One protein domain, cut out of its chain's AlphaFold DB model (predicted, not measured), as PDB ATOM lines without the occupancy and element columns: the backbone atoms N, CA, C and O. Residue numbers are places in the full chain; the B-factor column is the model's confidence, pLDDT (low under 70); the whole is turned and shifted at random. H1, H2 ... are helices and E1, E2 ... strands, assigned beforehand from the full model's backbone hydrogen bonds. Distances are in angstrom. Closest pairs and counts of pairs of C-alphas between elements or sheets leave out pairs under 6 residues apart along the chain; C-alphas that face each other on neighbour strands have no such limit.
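This is residues 474 to 590 of the 590 residues of the protein "HTH La-type RNA-binding domain-containing protein" of Aphanomyces astaci (UniProt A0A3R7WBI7). What does the model look like? A long helix, H1, is crossed by the shorter H6, and a small two-stranded hairpin, E1 and E2, sits beside both near the middle of the domain, while the four short helices H2 to H5 are strung along the loops round them. A long stretch without a named element, residues 558 to 590, follows E2, and its residues 583 to 590 stick out as a free tail that adds to the length. What is it made of? The printed part has 117 residues with six named helices and two named strands, in the order H1, H2, H3, H4, H5, H6, E1, E2; the sheet, E1 - E2, is antiparallel, and the class is mostly helix, though only 47 residues are in named elements. How is the whole shaped? It is only just loose, close to compact, with a radius of gyration of the C-alphas of 16.2 A, and it is elongated, spanning 62 by 37 by 21 A.

Where does the first element begin? H1, residues 479 to 493, starts at C-alpha 479 at (31.776, 84.122, 103.576) and ends at C-alpha 493 at (29.097, 84.092, 82.571), 21.2 A away. Which helices follow? H2 is residues 496 to 499, H3 residues 503 to 506, H4 residues 517 to 520 and H5 residues 524 to 527, each of four residues. H6, residues 533 to 540, measures 10.4 A. Where are the strands? E1, residues 546 to 549, measures 9.9 A, and E2, residues 554 to 557, measures 10.9 A and ends at C-alpha 557 at (28.124, 74.585, 81.041).

What touches H1? H6 touches it, with the C-alphas of Ala 483 and Leu 536 closest at 4.8 A, at a steep tilt of 60 degrees, running the same way. H5 touches residues 486 to 490 of H1 alone, with the C-alphas of Ala 486 and Val 526 closest at 5.1 A. Where are the other short helices? H2 is close but not clearly touching H1, the closest C-alphas, of Phe 492 and Asn 498, being 7.0 A apart; H3 is close but not clearly touching H2, with Leu 499 and Arg 506 closest, their C-alphas 7.0 A apart. H4 is close but not clearly touching H1, with the C-alphas of Ile 490 and Val 520 closest at 6.5 A, while H3 and H4 are apart. How are the strands joined? E1 and E2 form a hairpin, antiparallel at 152 degrees, with N 547 and O 556 at 2.8 A and N 549 and O 554 at 2.9 A within hydrogen-bond range. H1 and E2 are near each other, with 6 pairs of C-alphas within 10 A, and residues 515 to 516 pair antiparallel with residues 554 to 555 of E2. What do the helix backbones show? In H1 and H6 every O i to N i+4 pair is within hydrogen-bond range; H2, H3, H4 and H5 are too short for such a pair, and of their single O i to N i+3 pairs the one in H2 is within range.

How far does it reach? The two C-alphas farthest apart, those of Pro 475 and Glu 590, are 63.3 A apart; without residues 583 to 590, which stand free, the body spans 49 by 35 by 22 A. Is it unbroken? The printed part has no cut and ends at the chain's last residue; no link between named elements is long, and the one from H3 to H4 is short but not tight. Where is confidence low? The mean pLDDT of the printed part is 74.8, and 42 residues are under 70, among them residues 474 to 477, 567 to 571 and 573 to 590.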
ATOM      1  N   VAL A 474      28.728  94.854 100.068       47.16
ATOM      2  CA  VAL A 474      28.513  93.432 100.306       47.16
ATOM      3  C   VAL A 474      27.503  93.301 101.457       47.16
ATOM      4  O   VAL A 474      27.786  93.762 102.568       47.16
ATOM      5  N   PRO A 475      26.305  92.718 101.239       43.53
ATOM      6  CA  PRO A 475      25.178  92.823 102.179       43.53
ATOM      7  C   PRO A 475      25.381  92.054 103.494       43.53
ATOM      8  O   PRO A 475      24.624  92.231 104.446       43.53
ATOM      9  N   THR A 476      26.407  91.209 103.566       57.34
ATOM     10  CA  THR A 476      26.808  90.459 104.755       57.34
ATOM     11  C   THR A 476      28.319  90.238 104.745       57.34
ATOM     12  O   THR A 476      28.938  90.222 103.684       57.34
ATOM     13  N   THR A 477      28.919  90.046 105.918       61.84
ATOM     14  CA  THR A 477      30.298  89.541 106.053       61.84
ATOM     15  C   THR A 477      30.355  88.008 106.074       61.84
ATOM     16  O   THR A 477      31.407  87.436 106.345       61.84
ATOM     17  N   ASP A 478      29.224  87.333 105.846       74.25
ATOM     18  CA  ASP A 478      29.152  85.879 105.734       74.25
ATOM     19  C   ASP A 478      29.844  85.403 104.445       74.25
ATOM     20  O   ASP A 478      29.464  85.741 103.318       74.25
ATOM     21  N   VAL A 479      30.898  84.616 104.638       76.44
ATOM     22  CA  VAL A 479      31.776  84.122 103.576       76.44
ATOM     23  C   VAL A 479      31.050  83.103 102.685       76.44
ATOM     24  O   VAL A 479      31.263  83.096 101.477       76.44
ATOM     25  N   ALA A 480      30.126  82.305 103.229       77.19
ATOM     26  CA  ALA A 480      29.362  81.331 102.448       77.19
ATOM     27  C   ALA A 480      28.282  82.010 101.589       77.19
ATOM     28  O   ALA A 480      28.121  81.673 100.419       77.19
ATOM     29  N   VAL A 481      27.585  83.014 102.133       71.44
ATOM     30  CA  VAL A 481      26.567  83.771 101.375       71.44
ATOM     31  C   VAL A 481      27.205  84.597 100.252       71.44
ATOM     32  O   VAL A 481      26.659  84.693  99.155       71.44
ATOM     33  N   THR A 482      28.384  85.176 100.490       71.44
ATOM     34  CA  THR A 482      29.113  85.922  99.450       71.44
ATOM     35  C   THR A 482      29.704  85.006  98.377       71.44
ATOM     36  O   THR A 482      29.690  85.379  97.204       71.44
ATOM     37  N   ALA A 483      30.123  83.789  98.740       78.06
ATOM     38  CA  ALA A 483      30.503  82.760  97.774       78.06
ATOM     39  C   ALA A 483      29.326  82.341  96.878       78.06
ATOM     40  O   ALA A 483      29.518  82.134  95.682       78.06
ATOM     41  N   ASP A 484      28.106  82.266  97.420       76.56
ATOM     42  CA  ASP A 484      26.911  81.908  96.646       76.56
ATOM     43  C   ASP A 484      26.533  82.994  95.620       76.56
ATOM     44  O   ASP A 484      26.301  82.689  94.452       76.56
ATOM     45  N   TYR A 485      26.610  84.280  95.991       65.19
ATOM     46  CA  TYR A 485      26.465  85.381  95.025       65.19
ATOM     47  C   TYR A 485      27.541  85.353  93.926       65.19
ATOM     48  O   TYR A 485      27.245  85.617  92.758       65.19
ATOM     49  N   ALA A 486      28.784  85.018  94.279       75.94
ATOM     50  CA  ALA A 486      29.881  84.873  93.327       75.94
ATOM     51  C   ALA A 486      29.690  83.665  92.387       75.94
ATOM     52  O   ALA A 486      29.926  83.790  91.183       75.94
ATOM     53  N   LYS A 487      29.163  82.541  92.894       85.69
ATOM     54  CA  LYS A 487      28.706  81.397  92.088       85.69
ATOM     55  C   LYS A 487      27.663  81.838  91.060       85.69
ATOM     56  O   LYS A 487      27.845  81.554  89.881       85.69
ATOM     57  N   THR A 488      26.648  82.610  91.458       68.38
ATOM     58  CA  THR A 488      25.615  83.117  90.532       68.38
ATOM     59  C   THR A 488      26.184  84.011  89.422       68.38
ATOM     60  O   THR A 488      25.686  83.984  88.297       68.38
ATOM     61  N   GLN A 489      27.253  84.776  89.681       67.94
ATOM     62  CA  GLN A 489      27.951  85.513  88.615       67.94
ATOM     63  C   GLN A 489      28.660  84.568  87.630       67.94
ATOM     64  O   GLN A 489      28.570  84.770  86.421       67.94
ATOM     65  N   ILE A 490      29.323  83.515  88.118       77.56
ATOM     66  CA  ILE A 490      29.993  82.510  87.272       77.56
ATOM     67  C   ILE A 490      28.970  81.697  86.455       77.56
ATOM     68  O   ILE A 490      29.184  81.461  85.264       77.56
ATOM     69  N   GLU A 491      27.834  81.337  87.057       78.31
ATOM     70  CA  GLU A 491      26.684  80.708  86.388       78.31
ATOM     71  C   GLU A 491      26.128  81.589  85.258       78.31
ATOM     72  O   GLU A 491      25.821  81.079  84.182       78.31
ATOM     73  N   PHE A 492      26.068  82.913  85.449       71.88
ATOM     74  CA  PHE A 492      25.691  83.848  84.386       71.88
ATOM     75  C   PHE A 492      26.745  83.936  83.270       71.88
ATOM     76  O   PHE A 492      26.382  83.896  82.093       71.88
ATOM     77  N   PHE A 493      28.041  84.017  83.591       68.06
ATOM     78  CA  PHE A 493      29.097  84.092  82.571       68.06
ATOM     79  C   PHE A 493      29.124  82.863  81.655       68.06
ATOM     80  O   PHE A 493      29.302  82.995  80.445       68.06
ATOM     81  N   LEU A 494      28.901  81.678  82.221       79.56
ATOM     82  CA  LEU A 494      28.852  80.415  81.486       79.56
ATOM     83  C   LEU A 494      27.428  80.047  81.017       79.56
ATOM     84  O   LEU A 494      27.207  78.930  80.559       79.56
ATOM     85  N   SER A 495      26.466  80.975  81.091       79.12
ATOM     86  CA  SER A 495      25.114  80.780  80.554       79.12
ATOM     87  C   SER A 495      25.088  80.823  79.016       79.12
ATOM     88  O   SER A 495      25.923  81.501  78.404       79.12
ATOM     89  N   PRO A 496      24.101  80.177  78.364       69.12
ATOM     90  CA  PRO A 496      23.924  80.266  76.918       69.12
ATOM     91  C   PRO A 496      23.830  81.701  76.387       69.12
ATOM     92  O   PRO A 496      24.456  82.015  75.376       69.12
ATOM     93  N   ASP A 497      23.099  82.575  77.081       57.12
ATOM     94  CA  ASP A 497      22.843  83.949  76.636       57.12
ATOM     95  C   ASP A 497      24.120  84.799  76.610       57.12
ATOM     96  O   ASP A 497      24.316  85.600  75.691       57.12
ATOM     97  N   ASN A 498      25.033  84.585  77.568       64.19
ATOM     98  CA  ASN A 498      26.349  85.218  77.542       64.19
ATOM     99  C   ASN A 498      27.259  84.559  76.488       64.19
ATOM    100  O   ASN A 498      27.828  85.257  75.650       64.19
ATOM    101  N   LEU A 499      27.352  83.223  76.455       76.12
ATOM    102  CA  LEU A 499      28.270  82.485  75.571       76.12
ATOM    103  C   LEU A 499      27.963  82.614  74.065       76.12
ATOM    104  O   LEU A 499      28.869  82.448  73.240       76.12
ATOM    105  N   VAL A 500      26.741  82.983  73.660       62.38
ATOM    106  CA  VAL A 500      26.476  83.390  72.263       62.38
ATOM    107  C   VAL A 500      27.381  84.556  71.845       62.38
ATOM    108  O   VAL A 500      27.907  84.537  70.730       62.38
ATOM    109  N   ARG A 501      27.587  85.545  72.727       57.34
ATOM    110  CA  ARG A 501      28.310  86.797  72.430       57.34
ATOM    111  C   ARG A 501      29.738  86.831  72.999       57.34
ATOM    112  O   ARG A 501      30.597  87.500  72.433       57.34
ATOM    113  N   ASP A 502      30.009  86.107  74.084       61.25
ATOM    114  CA  ASP A 502      31.290  86.116  74.800       61.25
ATOM    115  C   ASP A 502      32.351  85.237  74.113       61.25
ATOM    116  O   ASP A 502      32.605  84.078  74.456       61.25
ATOM    117  N   THR A 503      32.974  85.809  73.083       70.06
ATOM    118  CA  THR A 503      34.085  85.189  72.352       70.06
ATOM    119  C   THR A 503      35.344  85.053  73.208       70.06
ATOM    120  O   THR A 503      36.100  84.101  73.013       70.06
ATOM    121  N   PHE A 504      35.558  85.945  74.181       76.94
ATOM    122  CA  PHE A 504      36.720  85.927  75.068       76.94
ATOM    123  C   PHE A 504      36.692  84.720  76.010       76.94
ATOM    124  O   PHE A 504      37.674  83.979  76.083       76.94
ATOM    125  N   LEU A 505      35.568  84.472  76.687       77.75
ATOM    126  CA  LEU A 505      35.416  83.328  77.587       77.75
ATOM    127  C   LEU A 505      35.511  81.999  76.823       77.75
ATOM    128  O   LEU A 505      36.178  81.069  77.276       77.75
ATOM    129  N   ARG A 506      34.945  81.935  75.611       83.19
ATOM    130  CA  ARG A 506      35.031  80.756  74.726       83.19
ATOM    131  C   ARG A 506      36.446  80.478  74.213       83.19
ATOM    132  O   ARG A 506      36.820  79.317  74.091       83.19
ATOM    133  N   GLN A 507      37.264  81.508  73.999       78.75
ATOM    134  CA  GLN A 507      38.701  81.364  73.706       78.75
ATOM    135  C   GLN A 507      39.540  80.886  74.907       78.75
ATOM    136  O   GLN A 507      40.723  80.584  74.741       78.75
ATOM    137  N   HIS A 508      38.951  80.806  76.103       82.94
ATOM    138  CA  HIS A 508      39.593  80.279  77.311       82.94
ATOM    139  C   HIS A 508      39.013  78.930  77.769       82.94
ATOM    140  O   HIS A 508      39.472  78.398  78.776       82.94
ATOM    141  N   MET A 509      38.071  78.345  77.019       87.12
ATOM    142  CA  MET A 509      37.590  76.979  77.250       87.12
ATOM    143  C   MET A 509      38.606  75.935  76.768       87.12
ATOM    144  O   MET A 509      39.172  76.049  75.676       87.12
ATOM    145  N   ASP A 510      38.811  74.894  77.575       86.88
ATOM    146  CA  ASP A 510      39.608  73.727  77.199       86.88
ATOM    147  C   ASP A 510      38.887  72.808  76.195       86.88
ATOM    148  O   ASP A 510      37.760  73.071  75.778       86.88
ATOM    149  N   VAL A 511      39.543  71.724  75.773       84.00
ATOM    150  CA  VAL A 511      38.976  70.760  74.807       84.00
ATOM    151  C   VAL A 511      37.764  69.974  75.343       84.00
ATOM    152  O   VAL A 511      37.005  69.408  74.561       84.00
ATOM    153  N   ASP A 512      37.563  69.971  76.665       86.44
ATOM    154  CA  ASP A 512      36.415  69.402  77.380       86.44
ATOM    155  C   ASP A 512      35.371  70.505  77.735       86.44
ATOM    156  O   ASP A 512      34.403  70.230  78.444       86.44
ATOM    157  N   GLY A 513      35.533  71.762  77.289       87.56
ATOM    158  CA  GLY A 513      34.600  72.867  77.575       87.56
ATOM    159  C   GLY A 513      34.817  73.632  78.884       87.56
ATOM    160  O   GLY A 513      34.034  74.534  79.182       87.56
ATOM    161  N   TYR A 514      35.839  73.298  79.674       92.94
ATOM    162  CA  TYR A 514      36.045  73.875  81.005       92.94
ATOM    163  C   TYR A 514      36.887  75.153  81.013       92.94
ATOM    164  O   TYR A 514      37.829  75.305  80.238       92.94
ATOM    165  N   VAL A 515      36.608  76.014  81.992       92.00
ATOM    166  CA  VAL A 515      37.451  77.142  82.412       92.00
ATOM    167  C   VAL A 515      37.834  76.987  83.896       92.00
ATOM    168  O   VAL A 515      37.002  76.528  84.683       92.00
ATOM    169  N   PRO A 516      39.057  77.347  84.335       92.62
ATOM    170  CA  PRO A 516      39.424  77.283  85.755       92.62
ATOM    171  C   PRO A 516      38.569  78.222  86.617       92.62
ATOM    172  O   PRO A 516      38.347  79.373  86.234       92.62
ATOM    173  N   VAL A 517      38.159  77.795  87.817       91.94
ATOM    174  CA  VAL A 517      37.413  78.654  88.761       91.94
ATOM    175  C   VAL A 517      38.259  79.859  89.177       91.94
ATOM    176  O   VAL A 517      37.729  80.959  89.282       91.94
ATOM    177  N   ALA A 518      39.580  79.704  89.302       85.06
ATOM    178  CA  ALA A 518      40.499  80.820  89.536       85.06
ATOM    179  C   ALA A 518      40.498  81.881  88.410       85.06
ATOM    180  O   ALA A 518      40.776  83.046  88.682       85.06
ATOM    181  N   PHE A 519      40.175  81.509  87.164       87.69
ATOM    182  CA  PHE A 519      40.107  82.442  86.030       87.69
ATOM    183  C   PHE A 519      38.797  83.239  86.037       87.69
ATOM    184  O   PHE A 519      38.824  84.464  86.059       87.69
ATOM    185  N   VAL A 520      37.642  82.570  86.098       79.00
ATOM    186  CA  VAL A 520      36.346  83.277  86.189       79.00
ATOM    187  C   VAL A 520      36.171  84.002  87.529       79.00
ATOM    188  O   VAL A 520      35.592  85.082  87.579       79.00
ATOM    189  N   GLY A 521      36.750  83.472  88.609       75.25
ATOM    190  CA  GLY A 521      36.808  84.111  89.923       75.25
ATOM    191  C   GLY A 521      37.680  85.371  89.971       75.25
ATOM    192  O   GLY A 521      37.481  86.202  90.854       75.25
ATOM    193  N   SER A 522      38.600  85.562  89.015       76.50
ATOM    194  CA  SER A 522      39.375  86.805  88.898       76.50
ATOM    195  C   SER A 522      38.636  87.912  88.141       76.50
ATOM    196  O   SER A 522      39.158  89.021  88.030       76.50
ATOM    197  N   PHE A 523      37.449  87.647  87.581       74.38
ATOM    198  CA  PHE A 523      36.660  88.673  86.897       74.38
ATOM    199  C   PHE A 523      36.148  89.693  87.924       74.38
ATOM    200  O   PHE A 523      35.686  89.326  89.004       74.38
ATOM    201  N   GLN A 524      36.205  90.987  87.593       60.41
ATOM    202  CA  GLN A 524      35.998  92.068  88.568       60.41
ATOM    203  C   GLN A 524      34.624  92.021  89.265       60.41
ATOM    204  O   GLN A 524      34.536  92.371  90.440       60.41
ATOM    205  N   SER A 525      33.563  91.556  88.596       56.16
ATOM    206  CA  SER A 525      32.230  91.382  89.200       56.16
ATOM    207  C   SER A 525      32.143  90.211  90.185       56.16
ATOM    208  O   SER A 525      31.276  90.218  91.049       56.16
ATOM    209  N   VAL A 526      33.042  89.228  90.094       66.50
ATOM    210  CA  VAL A 526      33.142  88.109  91.042       66.50
ATOM    211  C   VAL A 526      34.067  88.506  92.196       66.50
ATOM    212  O   VAL A 526      33.659  88.498  93.356       66.50
ATOM    213  N   TYR A 527      35.275  88.973  91.866       71.25
ATOM    214  CA  TYR A 527      36.331  89.331  92.818       71.25
ATOM    215  C   TYR A 527      35.982  90.519  93.741       71.25
ATOM    216  O   TYR A 527      36.511  90.647  94.848       71.25
ATOM    217  N   SER A 528      35.086  91.413  93.311       56.72
ATOM    218  CA  SER A 528      34.581  92.507  94.160       56.72
ATOM    219  C   SER A 528      33.475  92.075  95.132       56.72
ATOM    220  O   SER A 528      33.294  92.730  96.156       56.72
ATOM    221  N   ILE A 529      32.778  90.967  94.853       64.31
ATOM    222  CA  ILE A 529      31.760  90.382  95.739       64.31
ATOM    223  C   ILE A 529      32.408  89.430  96.750       64.31
ATOM    224  O   ILE A 529      32.020  89.415  97.919       64.31
ATOM    225  N   HIS A 530      33.384  88.628  96.313       79.94
ATOM    226  CA  HIS A 530      33.940  87.543  97.115       79.94
ATOM    227  C   HIS A 530      35.389  87.202  96.736       79.94
ATOM    228  O   HIS A 530      35.749  87.185  95.562       79.94
ATOM    229  N   GLN A 531      36.223  86.917  97.743       83.00
ATOM    230  CA  GLN A 531      37.674  86.705  97.585       83.00
ATOM    231  C   GLN A 531      38.197  85.443  98.299       83.00
ATOM    232  O   GLN A 531      39.371  85.108  98.147       83.00
ATOM    233  N   ASP A 532      37.358  84.727  99.058       87.06
ATOM    234  CA  ASP A 532      37.767  83.497  99.745       87.06
ATOM    235  C   ASP A 532      37.654  82.292  98.802       87.06
ATOM    236  O   ASP A 532      36.640  81.603  98.729       87.06
ATOM    237  N   TYR A 533      38.721  82.040  98.048       89.75
ATOM    238  CA  TYR A 533      38.756  80.975  97.045       89.75
ATOM    239  C   TYR A 533      38.270  79.587  97.545       89.75
ATOM    240  O   TYR A 533      37.511  78.949  96.813       89.75
ATOM    241  N   PRO A 534      38.578  79.123  98.779       93.38
ATOM    242  CA  PRO A 534      38.020  77.873  99.309       93.38
ATOM    243  C   PRO A 534      36.488  77.870  99.413       93.38
ATOM    244  O   PRO A 534      35.852  76.878  99.052       93.38
ATOM    245  N   SER A 535      35.882  78.971  99.869       90.50
ATOM    246  CA  SER A 535      34.423  79.102  99.935       90.50
ATOM    247  C   SER A 535      33.800  79.233  98.546       90.50
ATOM    248  O   SER A 535      32.744  78.648  98.310       90.50
ATOM    249  N   LEU A 536      34.470  79.899  97.597       92.38
ATOM    250  CA  LEU A 536      34.038  79.934  96.196       92.38
ATOM    251  C   LEU A 536      33.989  78.527  95.581       92.38
ATOM    252  O   LEU A 536      32.977  78.160  94.989       92.38
ATOM    253  N   LEU A 537      35.032  77.710  95.768       95.00
ATOM    254  CA  LEU A 537      35.036  76.308  95.325       95.00
ATOM    255  C   LEU A 537      33.920  75.497  96.001       95.00
ATOM    256  O   LEU A 537      33.228  74.726  95.337       95.00
ATOM    257  N   ALA A 538      33.699  75.693  97.306       92.94
ATOM    258  CA  ALA A 538      32.600  75.050  98.025       92.94
ATOM    259  C   ALA A 538      31.219  75.453  97.473       92.94
ATOM    260  O   ALA A 538      30.341  74.596  97.368       92.94
ATOM    261  N   ALA A 539      31.037  76.711  97.057       92.06
ATOM    262  CA  ALA A 539      29.823  77.170  96.393       92.06
ATOM    263  C   ALA A 539      29.681  76.576  94.981       92.06
ATOM    264  O   ALA A 539      28.607  76.063  94.663       92.06
ATOM    265  N   MET A 540      30.742  76.540  94.160       94.81
ATOM    266  CA  MET A 540      30.678  75.955  92.807       94.81
ATOM    267  C   MET A 540      30.243  74.480  92.818       94.81
ATOM    268  O   MET A 540      29.472  74.078  91.949       94.81
ATOM    269  N   LYS A 541      30.626  73.698  93.842       94.56
ATOM    270  CA  LYS A 541      30.148  72.311  94.057       94.56
ATOM    271  C   LYS A 541      28.628  72.180  94.237       94.56
ATOM    272  O   LYS A 541      28.108  71.071  94.158       94.56
ATOM    273  N   THR A 542      27.923  73.280  94.509       91.19
ATOM    274  CA  THR A 542      26.456  73.327  94.669       91.19
ATOM    275  C   THR A 542      25.717  73.844  93.433       91.19
ATOM    276  O   THR A 542      24.491  73.955  93.472       91.19
ATOM    277  N   SER A 543      26.424  74.188  92.349       89.94
ATOM    278  CA  SER A 543      25.772  74.632  91.114       89.94
ATOM    279  C   SER A 543      24.918  73.514  90.519       89.94
ATOM    280  O   SER A 543      25.351  72.368  90.407       89.94
ATOM    281  N   THR A 544      23.698  73.856  90.108       89.75
ATOM    282  CA  THR A 544      22.816  72.980  89.320       89.75
ATOM    283  C   THR A 544      22.860  73.299  87.823       89.75
ATOM    284  O   THR A 544      22.275  72.565  87.026       89.75
ATOM    285  N   LEU A 545      23.550  74.379  87.439       82.12
ATOM    286  CA  LEU A 545      23.638  74.894  86.070       82.12
ATOM    287  C   LEU A 545      24.980  74.554  85.407       82.12
ATOM    288  O   LEU A 545      25.034  74.343  84.195       82.12
ATOM    289  N   LEU A 546      26.055  74.468  86.196       92.44
ATOM    290  CA  LEU A 546      27.410  74.182  85.728       92.44
ATOM    291  C   LEU A 546      27.918  72.838  86.253       92.44
ATOM    292  O   LEU A 546      27.662  72.456  87.390       92.44
ATOM    293  N   GLU A 547      28.701  72.145  85.431       94.56
ATOM    294  CA  GLU A 547      29.485  70.993  85.865       94.56
ATOM    295  C   GLU A 547      30.816  71.470  86.455       94.56
ATOM    296  O   GLU A 547      31.563  72.197  85.797       94.56
ATOM    297  N   TYR A 548      31.129  71.030  87.674       94.75
ATOM    298  CA  TYR A 548      32.365  71.347  88.394       94.75
ATOM    299  C   TYR A 548      33.252  70.095  88.533       94.75
ATOM    300  O   TYR A 548      32.799  69.050  89.000       94.75
ATOM    301  N   ASP A 549      34.521  70.204  88.130       92.75
ATOM    302  CA  ASP A 549      35.560  69.180  88.299       92.75
ATOM    303  C   ASP A 549      36.414  69.504  89.534       92.75
ATOM    304  O   ASP A 549      37.214  70.442  89.528       92.75
ATOM    305  N   ASP A 550      36.255  68.694  90.585       87.75
ATOM    306  CA  ASP A 550      36.909  68.892  91.885       87.75
ATOM    307  C   ASP A 550      38.409  68.570  91.909       87.75
ATOM    308  O   ASP A 550      39.082  68.847  92.897       87.75
ATOM    309  N   LYS A 551      38.945  67.960  90.848       86.38
ATOM    310  CA  LYS A 551      40.362  67.568  90.776       86.38
ATOM    311  C   LYS A 551      41.212  68.615  90.071       86.38
ATOM    312  O   LYS A 551      42.397  68.742  90.356       86.38
ATOM    313  N   ASN A 552      40.594  69.351  89.148       85.44
ATOM    314  CA  ASN A 552      41.241  70.378  88.333       85.44
ATOM    315  C   ASN A 552      40.664  71.790  88.597       85.44
ATOM    316  O   ASN A 552      40.955  72.706  87.831       85.44
ATOM    317  N   GLU A 553      39.837  71.951  89.641       93.44
ATOM    318  CA  GLU A 553      39.204  73.208  90.087       93.44
ATOM    319  C   GLU A 553      38.588  74.031  88.937       93.44
ATOM    320  O   GLU A 553      38.818  75.236  88.800       93.44
ATOM    321  N   LYS A 554      37.823  73.372  88.059       93.56
ATOM    322  CA  LYS A 554      37.345  73.954  86.793       93.56
ATOM    323  C   LYS A 554      35.857  73.706  86.546       93.56
ATOM    324  O   LYS A 554      35.299  72.718  87.014       93.56
ATOM    325  N   VAL A 555      35.213  74.613  85.809       95.56
ATOM    326  CA  VAL A 555      33.757  74.639  85.567       95.56
ATOM    327  C   VAL A 555      33.406  74.746  84.085       95.56
ATOM    328  O   VAL A 555      34.133  75.384  83.326       95.56
ATOM    329  N   ARG A 556      32.291  74.135  83.669       94.31
ATOM    330  CA  ARG A 556      31.730  74.240  82.308       94.31
ATOM    331  C   ARG A 556      30.197  74.270  82.311       94.31
ATOM    332  O   ARG A 556      29.596  73.725  83.237       94.31
ATOM    333  N   PRO A 557      29.544  74.832  81.279       93.00
ATOM    334  CA  PRO A 557      28.124  74.585  81.041       93.00
ATOM    335  C   PRO A 557      27.865  73.122  80.661       93.00
ATOM    336  O   PRO A 557      28.714  72.460  80.066       93.00
ATOM    337  N   GLN A 558      26.658  72.630  80.944       90.25
ATOM    338  CA  GLN A 558      26.234  71.268  80.579       90.25
ATOM    339  C   GLN A 558      26.174  71.053  79.050       90.25
ATOM    340  O   GLN A 558      26.386  69.946  78.565       90.25
ATOM    341  N   ASP A 559      25.936  72.115  78.273       89.12
ATOM    342  CA  ASP A 559      25.804  72.090  76.808       89.12
ATOM    343  C   ASP A 559      27.079  72.546  76.059       89.12
ATOM    344  O   ASP A 559      27.017  73.123  74.970       89.12
ATOM    345  N   TRP A 560      28.248  72.283  76.655       90.69
ATOM    346  CA  TRP A 560      29.555  72.834  76.270       90.69
ATOM    347  C   TRP A 560      29.998  72.630  74.816       90.69
ATOM    348  O   TRP A 560      30.694  73.492  74.275       90.69
ATOM    349  N   GLN A 561      29.610  71.536  74.155       88.75
ATOM    350  CA  GLN A 561      30.195  71.136  72.866       88.75
ATOM    351  C   GLN A 561      29.975  72.176  71.754       88.75
ATOM    352  O   GLN A 561      30.835  72.344  70.893       88.75
ATOM    353  N   LYS A 562      28.851  72.907  71.778       87.69
ATOM    354  CA  LYS A 562      28.530  73.967  70.797       87.69
ATOM    355  C   LYS A 562      29.250  75.298  71.048       87.69
ATOM    356  O   LYS A 562      29.240  76.163  70.174       87.69
ATOM    357  N   TRP A 563      29.845  75.497  72.226       85.81
ATOM    358  CA  TRP A 563      30.549  76.739  72.557       85.81
ATOM    359  C   TRP A 563      32.017  76.706  72.126       85.81
ATOM    360  O   TRP A 563      32.590  77.763  71.844       85.81
ATOM    361  N   LEU A 564      32.604  75.514  71.998       84.25
ATOM    362  CA  LEU A 564      33.981  75.342  71.547       84.25
ATOM    363  C   LEU A 564      34.213  75.845  70.118       84.25
ATOM    364  O   LEU A 564      33.335  75.808  69.256       84.25
ATOM    365  N   TRP A 565      35.432  76.322  69.872       76.56
ATOM    366  CA  TRP A 565      35.889  76.757  68.552       76.56
ATOM    367  C   TRP A 565      36.679  75.627  67.879       76.56
ATOM    368  O   TRP A 565      37.455  74.963  68.573       76.56
ATOM    369  N   PRO A 566      36.523  75.399  66.560       71.12
ATOM    370  CA  PRO A 566      37.331  74.427  65.835       71.12
ATOM    371  C   PRO A 566      38.789  74.898  65.726       71.12
ATOM    372  O   PRO A 566      39.056  76.071  65.454       71.12
ATOM    373  N   THR A 567      39.733  73.984  65.921       65.94
ATOM    374  CA  THR A 567      41.176  74.243  65.824       65.94
ATOM    375  C   THR A 567      41.722  73.931  64.428       65.94
ATOM    376  O   THR A 567      41.074  73.276  63.610       65.94
ATOM    377  N   ALA A 568      42.945  74.385  64.134       65.62
ATOM    378  CA  ALA A 568      43.585  74.189  62.828       65.62
ATOM    379  C   ALA A 568      43.892  72.712  62.488       65.62
ATOM    380  O   ALA A 568      44.065  72.378  61.319       65.62
ATOM    381  N   ASP A 569      43.948  71.836  63.494       67.44
ATOM    382  CA  ASP A 569      44.090  70.381  63.372       67.44
ATOM    383  C   ASP A 569      42.742  69.626  63.377       67.44
ATOM    384  O   ASP A 569      42.726  68.398  63.318       67.44
ATOM    385  N   GLY A 570      41.608  70.339  63.404       66.06
ATOM    386  CA  GLY A 570      40.263  69.754  63.332       66.06
ATOM    387  C   GLY A 570      39.698  69.242  64.662       66.06
ATOM    388  O   GLY A 570      38.691  68.535  64.657       66.06
ATOM    389  N   GLN A 571      40.323  69.591  65.789       67.06
ATOM    390  CA  GLN A 571      39.769  69.389  67.131       67.06
ATOM    391  C   GLN A 571      38.906  70.595  67.544       67.06
ATOM    392  O   GLN A 571      38.613  71.478  66.734       67.06
ATOM    393  N   TYR A 572      38.469  70.628  68.803       71.81
ATOM    394  CA  TYR A 572      37.631  71.686  69.366       71.81
ATOM    395  C   TYR A 572      38.192  72.151  70.716       71.81
ATOM    396  O   TYR A 572      38.631  71.325  71.511       71.81
ATOM    397  N   GLY A 573      38.134  73.457  70.992       65.75
ATOM    398  CA  GLY A 573      38.607  74.052  72.251       65.75
ATOM    399  C   GLY A 573      40.125  74.256  72.310       65.75
ATOM    400  O   GLY A 573      40.848  73.954  71.363       65.75
ATOM    401  N   VAL A 574      40.629  74.832  73.407       64.62
ATOM    402  CA  VAL A 574      42.038  75.256  73.503       64.62
ATOM    403  C   VAL A 574      42.857  74.308  74.397       64.62
ATOM    404  O   VAL A 574      42.543  74.177  75.577       64.62
ATOM    405  N   PRO A 575      43.977  73.714  73.928       57.31
ATOM    406  CA  PRO A 575      44.813  72.791  74.722       57.31
ATOM    407  C   PRO A 575      45.550  73.377  75.950       57.31
ATOM    408  O   PRO A 575      46.519  72.787  76.423       57.31
ATOM    409  N   ARG A 576      45.159  74.553  76.460       56.94
ATOM    410  CA  ARG A 576      45.883  75.302  77.510       56.94
ATOM    411  C   ARG A 576      45.779  74.703  78.915       56.94
ATOM    412  O   ARG A 576      46.602  75.046  79.759       56.94
ATOM    413  N   TYR A 577      44.795  73.843  79.172       57.22
ATOM    414  CA  TYR A 577      44.461  73.367  80.516       57.22
ATOM    415  C   TYR A 577      44.548  71.838  80.559       57.22
ATOM    416  O   TYR A 577      43.580  71.123  80.310       57.22
ATOM    417  N   ILE A 578      45.758  71.333  80.814       52.09
ATOM    418  CA  ILE A 578      46.036  69.894  80.839       52.09
ATOM    419  C   ILE A 578      45.385  69.277  82.080       52.09
ATOM    420  O   ILE A 578      45.709  69.633  83.210       52.09
ATOM    421  N   LYS A 579      44.482  68.327  81.844       46.28
ATOM    422  CA  LYS A 579      43.816  67.511  82.861       46.28
ATOM    423  C   LYS A 579      44.836  66.645  83.601       46.28
ATOM    424  O   LYS A 579      45.521  65.842  82.968       46.28
ATOM    425  N   VAL A 580      44.895  66.754  84.926       54.38
ATOM    426  CA  VAL A 580      45.569  65.743  85.748       54.38
ATOM    427  C   VAL A 580      44.730  64.465  85.679       54.38
ATOM    428  O   VAL A 580      43.524  64.486  85.942       54.38
ATOM    429  N   LEU A 581      45.352  63.365  85.259       56.81
ATOM    430  CA  LEU A 581      44.742  62.038  85.269       56.81
ATOM    431  C   LEU A 581      45.044  61.369  86.612       56.81
ATOM    432  O   LEU A 581      46.197  61.329  87.032       56.81
ATOM    433  N   ASP A 582      44.020  60.825  87.267       53.50
ATOM    434  CA  ASP A 582      44.205  60.010  88.470       53.50
ATOM    435  C   ASP A 582      44.752  58.627  88.094       53.50
ATOM    436  O   ASP A 582      44.051  57.814  87.484       53.50
ATOM    437  N   ASP A 583      45.985  58.338  88.509       65.31
ATOM    438  CA  ASP A 583      46.610  57.021  88.375       65.31
ATOM    439  C   ASP A 583      45.923  55.970  89.267       65.31
ATOM    440  O   ASP A 583      46.103  55.967  90.486       65.31
ATOM    441  N   ALA A 584      45.169  55.032  88.675       51.62
ATOM    442  CA  ALA A 584      44.587  53.906  89.420       51.62
ATOM    443  C   ALA A 584      44.237  52.647  88.587       51.62
ATOM    444  O   ALA A 584      43.091  52.198  88.594       51.62
ATOM    445  N   ALA A 585      45.215  52.006  87.934       37.78
ATOM    446  CA  ALA A 585      45.157  50.560  87.647       37.78
ATOM    447  C   ALA A 585      46.558  49.986  87.380       37.78
ATOM    448  O   ALA A 585      47.293  50.500  86.541       37.78
ATOM    449  N   ALA A 586      46.931  48.904  88.067       42.91
ATOM    450  CA  ALA A 586      48.226  48.260  87.863       42.91
ATOM    451  C   ALA A 586      48.201  47.280  86.680       42.91
ATOM    452  O   ALA A 586      47.339  46.404  86.617       42.91
ATOM    453  N   VAL A 587      49.234  47.342  85.836       38.88
ATOM    454  CA  VAL A 587      49.720  46.185  85.076       38.88
ATOM    455  C   VAL A 587      51.147  45.904  85.542       38.88
ATOM    456  O   VAL A 587      52.095  46.579  85.153       38.88
ATOM    457  N   HIS A 588      51.279  44.921  86.433       43.56
ATOM    458  CA  HIS A 588      52.532  44.190  86.610       43.56
ATOM    459  C   HIS A 588      52.572  43.044  85.589       43.56
ATOM    460  O   HIS A 588      51.529  42.453  85.312       43.56
ATOM    461  N   ALA A 589      53.788  42.692  85.158       38.47
ATOM    462  CA  ALA A 589      54.122  41.746  84.087       38.47
ATOM    463  C   ALA A 589      53.801  42.263  82.662       38.47
ATOM    464  O   ALA A 589      52.748  42.856  82.440       38.47
ATOM    465  N   GLU A 590      54.677  42.089  81.666       35.22
ATOM    466  CA  GLU A 590      56.010  41.433  81.647       35.22
ATOM    467  C   GLU A 590      57.151  42.424  81.348       35.22
ATOM    468  O   GLU A 590      56.953  43.317  80.496       35.22
TER     469      GLU A 590